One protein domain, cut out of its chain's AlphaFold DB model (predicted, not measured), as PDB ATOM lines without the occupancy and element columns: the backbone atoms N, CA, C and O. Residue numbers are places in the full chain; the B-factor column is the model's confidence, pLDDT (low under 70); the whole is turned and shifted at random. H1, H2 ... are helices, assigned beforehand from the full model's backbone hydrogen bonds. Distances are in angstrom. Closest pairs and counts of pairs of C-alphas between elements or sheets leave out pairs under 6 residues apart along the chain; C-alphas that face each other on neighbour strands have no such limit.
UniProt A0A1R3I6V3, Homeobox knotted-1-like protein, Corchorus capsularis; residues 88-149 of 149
ATOM      1  N   TYR A  88     315.003 242.175 223.817       91.06
ATOM      2  CA  TYR A  88     315.186 240.728 223.645       91.06
ATOM      3  C   TYR A  88     315.523 239.982 224.931       91.06
ATOM      4  O   TYR A  88     314.956 238.917 225.162       91.06
ATOM      5  N   PRO A  89     316.359 240.519 225.828       89.50
ATOM      6  CA  PRO A  89     316.705 239.746 227.003       89.50
ATOM      7  C   PRO A  89     315.577 239.604 228.013       89.50
ATOM      8  O   PRO A  89     315.465 238.571 228.657       89.50
ATOM      9  N   ARG A  90     314.724 240.629 228.127       90.38
ATOM     10  CA  ARG A  90     313.522 240.552 228.964       90.38
ATOM     11  C   ARG A  90     312.522 239.562 228.383       90.38
ATOM     12  O   ARG A  90     311.863 238.844 229.122       90.38
ATOM     13  N   LEU A  91     312.428 239.522 227.054       92.25
ATOM     14  CA  LEU A  91     311.617 238.539 226.348       92.25
ATOM     15  C   LEU A  91     312.101 237.111 226.612       92.25
ATOM     16  O   LEU A  91     311.295 236.231 226.901       92.25
ATOM     17  N   LEU A  92     313.412 236.900 226.524       92.31
ATOM     18  CA  LEU A  92     314.035 235.603 226.750       92.31
ATOM     19  C   LEU A  92     313.861 235.129 228.200       92.31
ATOM     20  O   LEU A  92     313.595 233.952 228.414       92.31
ATOM     21  N   GLU A  93     313.966 236.036 229.172       92.44
ATOM     22  CA  GLU A  93     313.693 235.766 230.589       92.44
ATOM     23  C   GLU A  93     312.257 235.278 230.801       92.44
ATOM     24  O   GLU A  93     312.066 234.166 231.285       92.44
ATOM     25  N   ALA A  94     311.260 236.035 230.328       93.62
ATOM     26  CA  ALA A  94     309.857 235.633 230.429       93.62
ATOM     27  C   ALA A  94     309.593 234.280 229.746       93.62
ATOM     28  O   ALA A  94     308.926 233.415 230.308       93.62
ATOM     29  N   TYR A  95     310.168 234.060 228.558       93.38
ATOM     30  CA  TYR A  95     310.062 232.780 227.856       93.38
ATOM     31  C   TYR A  95     310.619 231.617 228.684       93.38
ATOM     32  O   TYR A  95     310.002 230.554 228.767       93.38
ATOM     33  N   ILE A  96     311.790 231.802 229.289       93.56
ATOM     34  CA  ILE A  96     312.439 230.765 230.086       93.56
ATOM     35  C   ILE A  96     311.657 230.493 231.366       93.56
ATOM     36  O   ILE A  96     311.471 229.328 231.712       93.56
ATOM     37  N   ASP A  97     311.120 231.521 232.011       92.50
ATOM     38  CA  ASP A  97     310.249 231.347 233.170       92.50
ATOM     39  C   ASP A  97     308.995 230.535 232.823       92.50
ATOM     40  O   ASP A  97     308.661 229.603 233.557       92.50
ATOM     41  N   CYS A  98     308.364 230.790 231.670       92.50
ATOM     42  CA  CYS A  98     307.270 229.949 231.171       92.50
ATOM     43  C   CYS A  98     307.713 228.493 230.976       92.50
ATOM     44  O   CYS A  98     307.004 227.573 231.380       92.50
ATOM     45  N   GLN A  99     308.890 228.272 230.385       90.62
ATOM     46  CA  GLN A  99     309.403 226.925 230.116       90.62
ATOM     47  C   GLN A  99     309.811 226.167 231.378       90.62
ATOM     48  O   GLN A  99     309.772 224.937 231.407       90.62
ATOM     49  N   LYS A 100     310.187 226.877 232.441       92.00
ATOM     50  CA  LYS A 100     310.529 226.271 233.732       92.00
ATOM     51  C   LYS A 100     309.301 225.730 234.466       92.00
ATOM     52  O   LYS A 100     309.461 224.905 235.367       92.00
ATOM     53  N   VAL A 101     308.081 226.131 234.093       92.19
ATOM     54  CA  VAL A 101     306.848 225.630 234.722       92.19
ATOM     55  C   VAL A 101     306.677 224.137 234.432       92.19
ATOM     56  O   VAL A 101     306.323 223.725 233.334       92.19
ATOM     57  N   GLY A 102     306.914 223.306 235.449       87.69
ATOM     58  CA  GLY A 102     306.801 221.847 235.340       87.69
ATOM     59  C   GLY A 102     308.027 221.150 234.742       87.69
ATOM     60  O   GLY A 102     307.999 219.929 234.576       87.69
ATOM     61  N   ALA A 103     309.107 221.882 234.457       90.44
ATOM     62  CA  ALA A 103     310.356 221.294 233.989       90.44
ATOM     63  C   ALA A 103     311.093 220.544 235.123       90.44
ATOM     64  O   ALA A 103     311.145 221.029 236.258       90.44
ATOM     65  N   PRO A 104     311.714 219.384 234.836       91.19
ATOM     66  CA  PRO A 104     312.683 218.752 235.727       91.19
ATOM     67  C   PRO A 104     313.856 219.690 236.071       91.19
ATOM     68  O   PRO A 104     314.212 220.557 235.264       91.19
ATOM     69  N   PRO A 105     314.510 219.496 237.231       86.94
ATOM     70  CA  PRO A 105     315.587 220.371 237.691       86.94
ATOM     71  C   PRO A 105     316.793 220.410 236.742       86.94
ATOM     72  O   PRO A 105     317.405 221.468 236.613       86.94
ATOM     73  N   GLU A 106     317.114 219.317 236.032       91.81
ATOM     74  CA  GLU A 106     318.187 219.351 235.027       91.81
ATOM     75  C   GLU A 106     317.871 220.326 233.886       91.81
ATOM     76  O   GLU A 106     318.735 221.090 233.467       91.81
ATOM     77  N   ILE A 107     316.622 220.345 233.409       91.06
ATOM     78  CA  ILE A 107     316.207 221.217 232.302       91.06
ATOM     79  C   ILE A 107     316.171 222.673 232.765       91.06
ATOM     80  O   ILE A 107     316.672 223.549 232.064       91.06
ATOM     81  N   ALA A 108     315.654 222.937 233.967       90.62
ATOM     82  CA  ALA A 108     315.659 224.278 234.544       90.62
ATOM     83  C   ALA A 108     317.084 224.851 234.674       90.62
ATOM     84  O   ALA A 108     317.300 226.012 234.340       90.62
ATOM     85  N   SER A 109     318.059 224.026 235.075       90.75
ATOM     86  CA  SER A 109     319.471 224.430 235.146       90.75
ATOM     87  C   SER A 109     320.039 224.803 233.775       90.75
ATOM     88  O   SER A 109     320.744 225.801 233.653       90.75
ATOM     89  N   ILE A 110     319.719 224.032 232.730       93.12
ATOM     90  CA  ILE A 110     320.158 224.327 231.357       93.12
ATOM     91  C   ILE A 110     319.545 225.645 230.867       93.12
ATOM     92  O   ILE A 110     320.228 226.456 230.242       93.12
ATOM     93  N   LEU A 111     318.265 225.887 231.163       91.56
ATOM     94  CA  LEU A 111     317.600 227.141 230.807       91.56
ATOM     95  C   LEU A 111     318.244 228.348 231.515       91.56
ATOM     96  O   LEU A 111     318.471 229.380 230.883       91.56
ATOM     97  N   ASP A 112     318.623 228.206 232.786       91.31
ATOM     98  CA  ASP A 112     319.332 229.257 233.528       91.31
ATOM     99  C   ASP A 112     320.731 229.544 232.945       91.31
ATOM    100  O   ASP A 112     321.176 230.697 232.902       91.31
ATOM    101  N   GLU A 113     321.426 228.525 232.432       91.81
ATOM    102  CA  GLU A 113     322.697 228.708 231.719       91.81
ATOM    103  C   GLU A 113     322.527 229.494 230.413       91.81
ATOM    104  O   GLU A 113     323.349 230.364 230.114       91.81
ATOM    105  N   ILE A 114     321.444 229.246 229.669       90.12
ATOM    106  CA  ILE A 114     321.115 229.987 228.440       90.12
ATOM    107  C   ILE A 114     320.884 231.474 228.747       90.12
ATOM    108  O   ILE A 114     321.413 232.333 228.035       90.12
ATOM    109  N   LEU A 115     320.147 231.798 229.818       88.94
ATOM    110  CA  LEU A 115     319.965 233.193 230.249       88.94
ATOM    111  C   LEU A 115     321.301 233.865 230.558       88.94
ATOM    112  O   LEU A 115     321.576 234.975 230.092       88.94
ATOM    113  N   LYS A 116     322.161 233.169 231.301       88.50
ATOM    114  CA  LYS A 116     323.467 233.689 231.707       88.50
ATOM    115  C   LYS A 116     324.398 233.928 230.518       88.50
ATOM    116  O   LYS A 116     325.123 234.921 230.503       88.50
ATOM    117  N   GLU A 117     324.406 233.038 229.532       86.50
ATOM    118  CA  GLU A 117     325.178 233.214 228.298       86.50
ATOM    119  C   GLU A 117     324.690 234.430 227.502       86.50
ATOM    120  O   GLU A 117     325.504 235.237 227.044       86.50
ATOM    121  N   ASN A 118     323.370 234.617 227.399       85.50
ATOM    122  CA  ASN A 118     322.804 235.788 226.736       85.50
ATOM    123  C   ASN A 118     323.277 237.096 227.390       85.50
ATOM    124  O   ASN A 118     323.705 238.011 226.687       85.50
ATOM    125  N   ASP A 119     323.274 237.171 228.724       80.62
ATOM    126  CA  ASP A 119     323.791 238.321 229.478       80.62
ATOM    127  C   ASP A 119     325.266 238.630 229.195       80.62
ATOM    128  O   ASP A 119     325.662 239.800 229.173       80.62
ATOM    129  N   VAL A 120     326.088 237.604 228.969       75.00
ATOM    130  CA  VAL A 120     327.499 237.779 228.606       75.00
ATOM    131  C   VAL A 120     327.622 238.333 227.184       75.00
ATOM    132  O   VAL A 120     328.357 239.303 226.987       75.00
ATOM    133  N   ASN A 121     326.854 237.802 226.227       68.19
ATOM    134  CA  ASN A 121     326.883 238.249 224.830       68.19
ATOM    135  C   ASN A 121     326.393 239.693 224.639       68.19
ATOM    136  O   ASN A 121     326.883 240.390 223.752       68.19
ATOM    137  N   LYS A 122     325.491 240.197 225.490       66.25
ATOM    138  CA  LYS A 122     325.045 241.607 225.443       66.25
ATOM    139  C   LYS A 122     326.171 242.620 225.588       66.25
ATOM    140  O   LYS A 122     326.017 243.753 225.145       66.25
ATOM    141  N   ARG A 123     327.274 242.256 226.249       61.50
ATOM    142  CA  ARG A 123     328.398 243.183 226.450       61.50
ATOM    143  C   ARG A 123     329.135 243.496 225.148       61.50
ATOM    144  O   ARG A 123     329.800 244.524 225.096       61.50
ATOM    145  N   ASP A 124     328.996 242.640 224.136       59.59
ATOM    146  CA  ASP A 124     329.707 242.744 222.857       59.59
ATOM    147  C   ASP A 124     328.816 243.254 221.709       59.59
ATOM    148  O   ASP A 124     329.310 243.672 220.662       59.59
ATOM    149  N   ILE A 125     327.490 243.254 221.892       63.38
ATOM    150  CA  ILE A 125     326.531 243.651 220.858       63.38
ATOM    151  C   ILE A 125     326.141 245.115 221.063       63.38
ATOM    152  O   ILE A 125     325.583 245.490 222.093       63.38
ATOM    153  N   VAL A 126     326.394 245.948 220.051       68.31
ATOM    154  CA  VAL A 126     325.853 247.311 220.002       68.31
ATOM    155  C   VAL A 126     324.329 247.204 219.891       68.31
ATOM    156  O   VAL A 126     323.849 246.628 218.912       68.31
ATOM    157  N   PRO A 127     323.553 247.722 220.861       65.88
ATOM    158  CA  PRO A 127     322.103 247.618 220.811       65.88
ATOM    159  C   PRO A 127     321.575 248.380 219.599       65.88
ATOM    160  O   PRO A 127     321.926 249.544 219.374       65.88
ATOM    161  N   THR A 128     320.702 247.730 218.834       67.94
ATOM    162  CA  THR A 128     319.921 248.417 217.806       67.94
ATOM    163  C   THR A 128     319.050 249.470 218.497       67.94
ATOM    164  O   THR A 128     318.505 249.234 219.579       67.94
ATOM    165  N   CYS A 129     318.962 250.669 217.919       67.75
ATOM    166  CA  CYS A 129     318.181 251.755 218.505       67.75
ATOM    167  C   CYS A 129     316.695 251.363 218.556       67.75
ATOM    168  O   CYS A 129     316.131 250.993 217.529       67.75
ATOM    169  N   LEU A 130     316.065 251.484 219.730       73.56
ATOM    170  CA  LEU A 130     314.604 251.416 219.859       73.56
ATOM    171  C   LEU A 130     313.965 252.426 218.899       73.56
ATOM    172  O   LEU A 130     314.395 253.585 218.872       73.56
ATOM    173  N   GLY A 131     312.967 252.011 218.121       73.00
ATOM    174  CA  GLY A 131     312.344 252.863 217.104       73.00
ATOM    175  C   GLY A 131     313.022 252.841 215.733       73.00
ATOM    176  O   GLY A 131     312.553 253.528 214.826       73.00
ATOM    177  N   ALA A 132     314.118 252.093 215.549       83.06
ATOM    178  CA  ALA A 132     314.735 251.920 214.229       83.06
ATOM    179  C   ALA A 132     313.878 251.050 213.296       83.06
ATOM    180  O   ALA A 132     313.963 251.188 212.076       83.06
ATOM    181  N   ASP A 133     313.065 250.166 213.875       88.31
ATOM    182  CA  ASP A 133     312.152 249.282 213.165       88.31
ATOM    183  C   ASP A 133     310.852 249.134 213.976       88.31
ATOM    184  O   ASP A 133     310.792 248.297 214.878       88.31
ATOM    185  N   PRO A 134     309.818 249.945 213.683       89.12
ATOM    186  CA  PRO A 134     308.584 249.956 214.464       89.12
ATOM    187  C   PRO A 134     307.813 248.632 214.389       89.12
ATOM    188  O   PRO A 134     307.104 248.292 215.332       89.12
ATOM    189  N   GLU A 135     307.955 247.875 213.295       91.94
ATOM    190  CA  GLU A 135     307.330 246.556 213.150       91.94
ATOM    191  C   GLU A 135     307.990 245.550 214.099       91.94
ATOM    192  O   GLU A 135     307.312 244.805 214.810       91.94
ATOM    193  N   LEU A 136     309.324 245.577 214.174       91.12
ATOM    194  CA  LEU A 136     310.065 244.765 215.132       91.12
ATOM    195  C   LEU A 136     309.776 245.193 216.577       91.12
ATOM    196  O   LEU A 136     309.600 244.329 217.433       91.12
ATOM    197  N   ASP A 137     309.696 246.495 216.856       90.56
ATOM    198  CA  ASP A 137     309.364 247.006 218.191       90.56
ATOM    199  C   ASP A 137     307.996 246.474 218.663       90.56
ATOM    200  O   ASP A 137     307.873 245.966 219.784       90.56
ATOM    201  N   GLU A 138     306.973 246.537 217.802       93.19
ATOM    202  CA  GLU A 138     305.630 246.016 218.084       93.19
ATOM    203  C   GLU A 138     305.644 244.501 218.304       93.19
ATOM    204  O   GLU A 138     305.034 244.011 219.262       93.19
ATOM    205  N   PHE A 139     306.374 243.758 217.468       92.88
ATOM    206  CA  PHE A 139     306.560 242.319 217.634       92.88
ATOM    207  C   PHE A 139     307.160 241.989 219.006       92.88
ATOM    208  O   PHE A 139     306.620 241.156 219.737       92.88
ATOM    209  N   MET A 140     308.239 242.674 219.394       93.81
ATOM    210  CA  MET A 140     308.937 242.411 220.653       93.81
ATOM    211  C   MET A 140     308.053 242.686 221.874       93.81
ATOM    212  O   MET A 140     308.087 241.924 222.841       93.81
ATOM    213  N   VAL A 141     307.247 243.752 221.841       90.81
ATOM    214  CA  VAL A 141     306.298 244.072 222.920       90.81
ATOM    215  C   VAL A 141     305.148 243.069 222.959       90.81
ATOM    216  O   VAL A 141     304.816 242.565 224.030       90.81
ATOM    217  N   SER A 142     304.560 242.744 221.809       93.38
ATOM    218  CA  SER A 142     303.418 241.826 221.724       93.38
ATOM    219  C   SER A 142     303.778 240.428 222.219       93.38
ATOM    220  O   SER A 142     303.034 239.830 222.997       93.38
ATOM    221  N   PHE A 143     304.950 239.923 221.828       92.69
ATOM    222  CA  PHE A 143     305.422 238.613 222.271       92.69
ATOM    223  C   PHE A 143     305.758 238.607 223.766       92.69
ATOM    224  O   PHE A 143     305.459 237.639 224.462       92.69
ATOM    225  N   PHE A 144     306.314 239.705 224.291       90.81
ATOM    226  CA  PHE A 144     306.555 239.839 225.728       90.81
ATOM    227  C   PHE A 144     305.251 239.792 226.527       90.81
ATOM    228  O   PHE A 144     305.175 239.088 227.532       90.81
ATOM    229  N   LEU A 145     304.216 240.503 226.069       91.81
ATOM    230  CA  LEU A 145     302.898 240.485 226.705       91.81
ATOM    231  C   LEU A 145     302.267 239.093 226.680       91.81
ATOM    232  O   LEU A 145     301.674 238.689 227.675       91.81
ATOM    233  N   LEU A 146     302.423 238.355 225.579       93.38
ATOM    234  CA  LEU A 146     301.922 236.985 225.461       93.38
ATOM    235  C   LEU A 146     302.567 236.044 226.487       93.38
ATOM    236  O   LEU A 146     301.875 235.220 227.074       93.38
ATOM    237  N   LEU A 147     303.879 236.163 226.695       91.31
ATOM    238  CA  LEU A 147     304.626 235.319 227.632       91.31
ATOM    239  C   LEU A 147     304.465 235.753 229.093       91.31
ATOM    240  O   LEU A 147     304.641 234.953 230.000       91.31
ATOM    241  N   SER A 148     304.129 237.018 229.330       84.25
ATOM    242  CA  SER A 148     303.947 237.557 230.682       84.25
ATOM    243  C   SER A 148     302.515 237.404 231.216       84.25
ATOM    244  O   SER A 148     302.215 237.950 232.281       84.25
ATOM    245  N   SER A 149     301.623 236.742 230.469       70.62
ATOM    246  CA  SER A 149     300.200 236.572 230.804       70.62
ATOM    247  C   SER A 149     299.920 235.284 231.564       70.62
ATOM    248  O   SER A 149     298.938 235.330 232.341       70.62
TER     249      SER A 149
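What this domain is: This is residues 88 to 149 of the 149 residues of the protein "Homeobox knotted-1-like protein" of Corchorus capsularis (UniProt A0A1R3I6V3). H2, the longest helix, makes a hairpin with H1, and H3 packs on H1's other side, shifted along it, in one flat, loose layer. The link from H2 to H3 arches round at a distance; residues 123 to 139, including 134 to 139 of H3, stand free. The 62 printed residues hold three named helices, H1, H2, H3 in chain order, and no named strand: all helix. The whole is loose, radius of gyration of the C-alphas 13.4 A, spanning 39 by 30 by 10 A.

Where its parts are: H2, residues 105 to 121, is 24.8 A long, from C-alpha 105 at (315.587, 220.371, 237.691). H1, residues 88 to 100, measures 18.2 A. H3, residues 134 to 147, measures 20.1 A and ends at C-alpha 147, (304.626, 235.319, 227.632).

How they stand to each other: H2 and H1, a hairpin, touch, closest C-alphas Lys 100 and Ala 108 at 5.6 A, with a shallow tilt of 5 degrees, opposite ways. H1 and H3 touch, closest C-alphas Leu 91 and Phe 144 at 5.3 A, with a shallow tilt of 23 degrees, the same way. H2 and H3 are apart. In H1, H2 and H3 every O i to N i+4 pair is within hydrogen-bond range.

The domain as a whole: The C-alphas farthest apart, Pro 104 and Ala 132, are 39.6 A apart. The printed part has no cut. H1 to H2 is a tight link, H2 to H3 a long one. Residues 121 to 129 have pLDDT under 70.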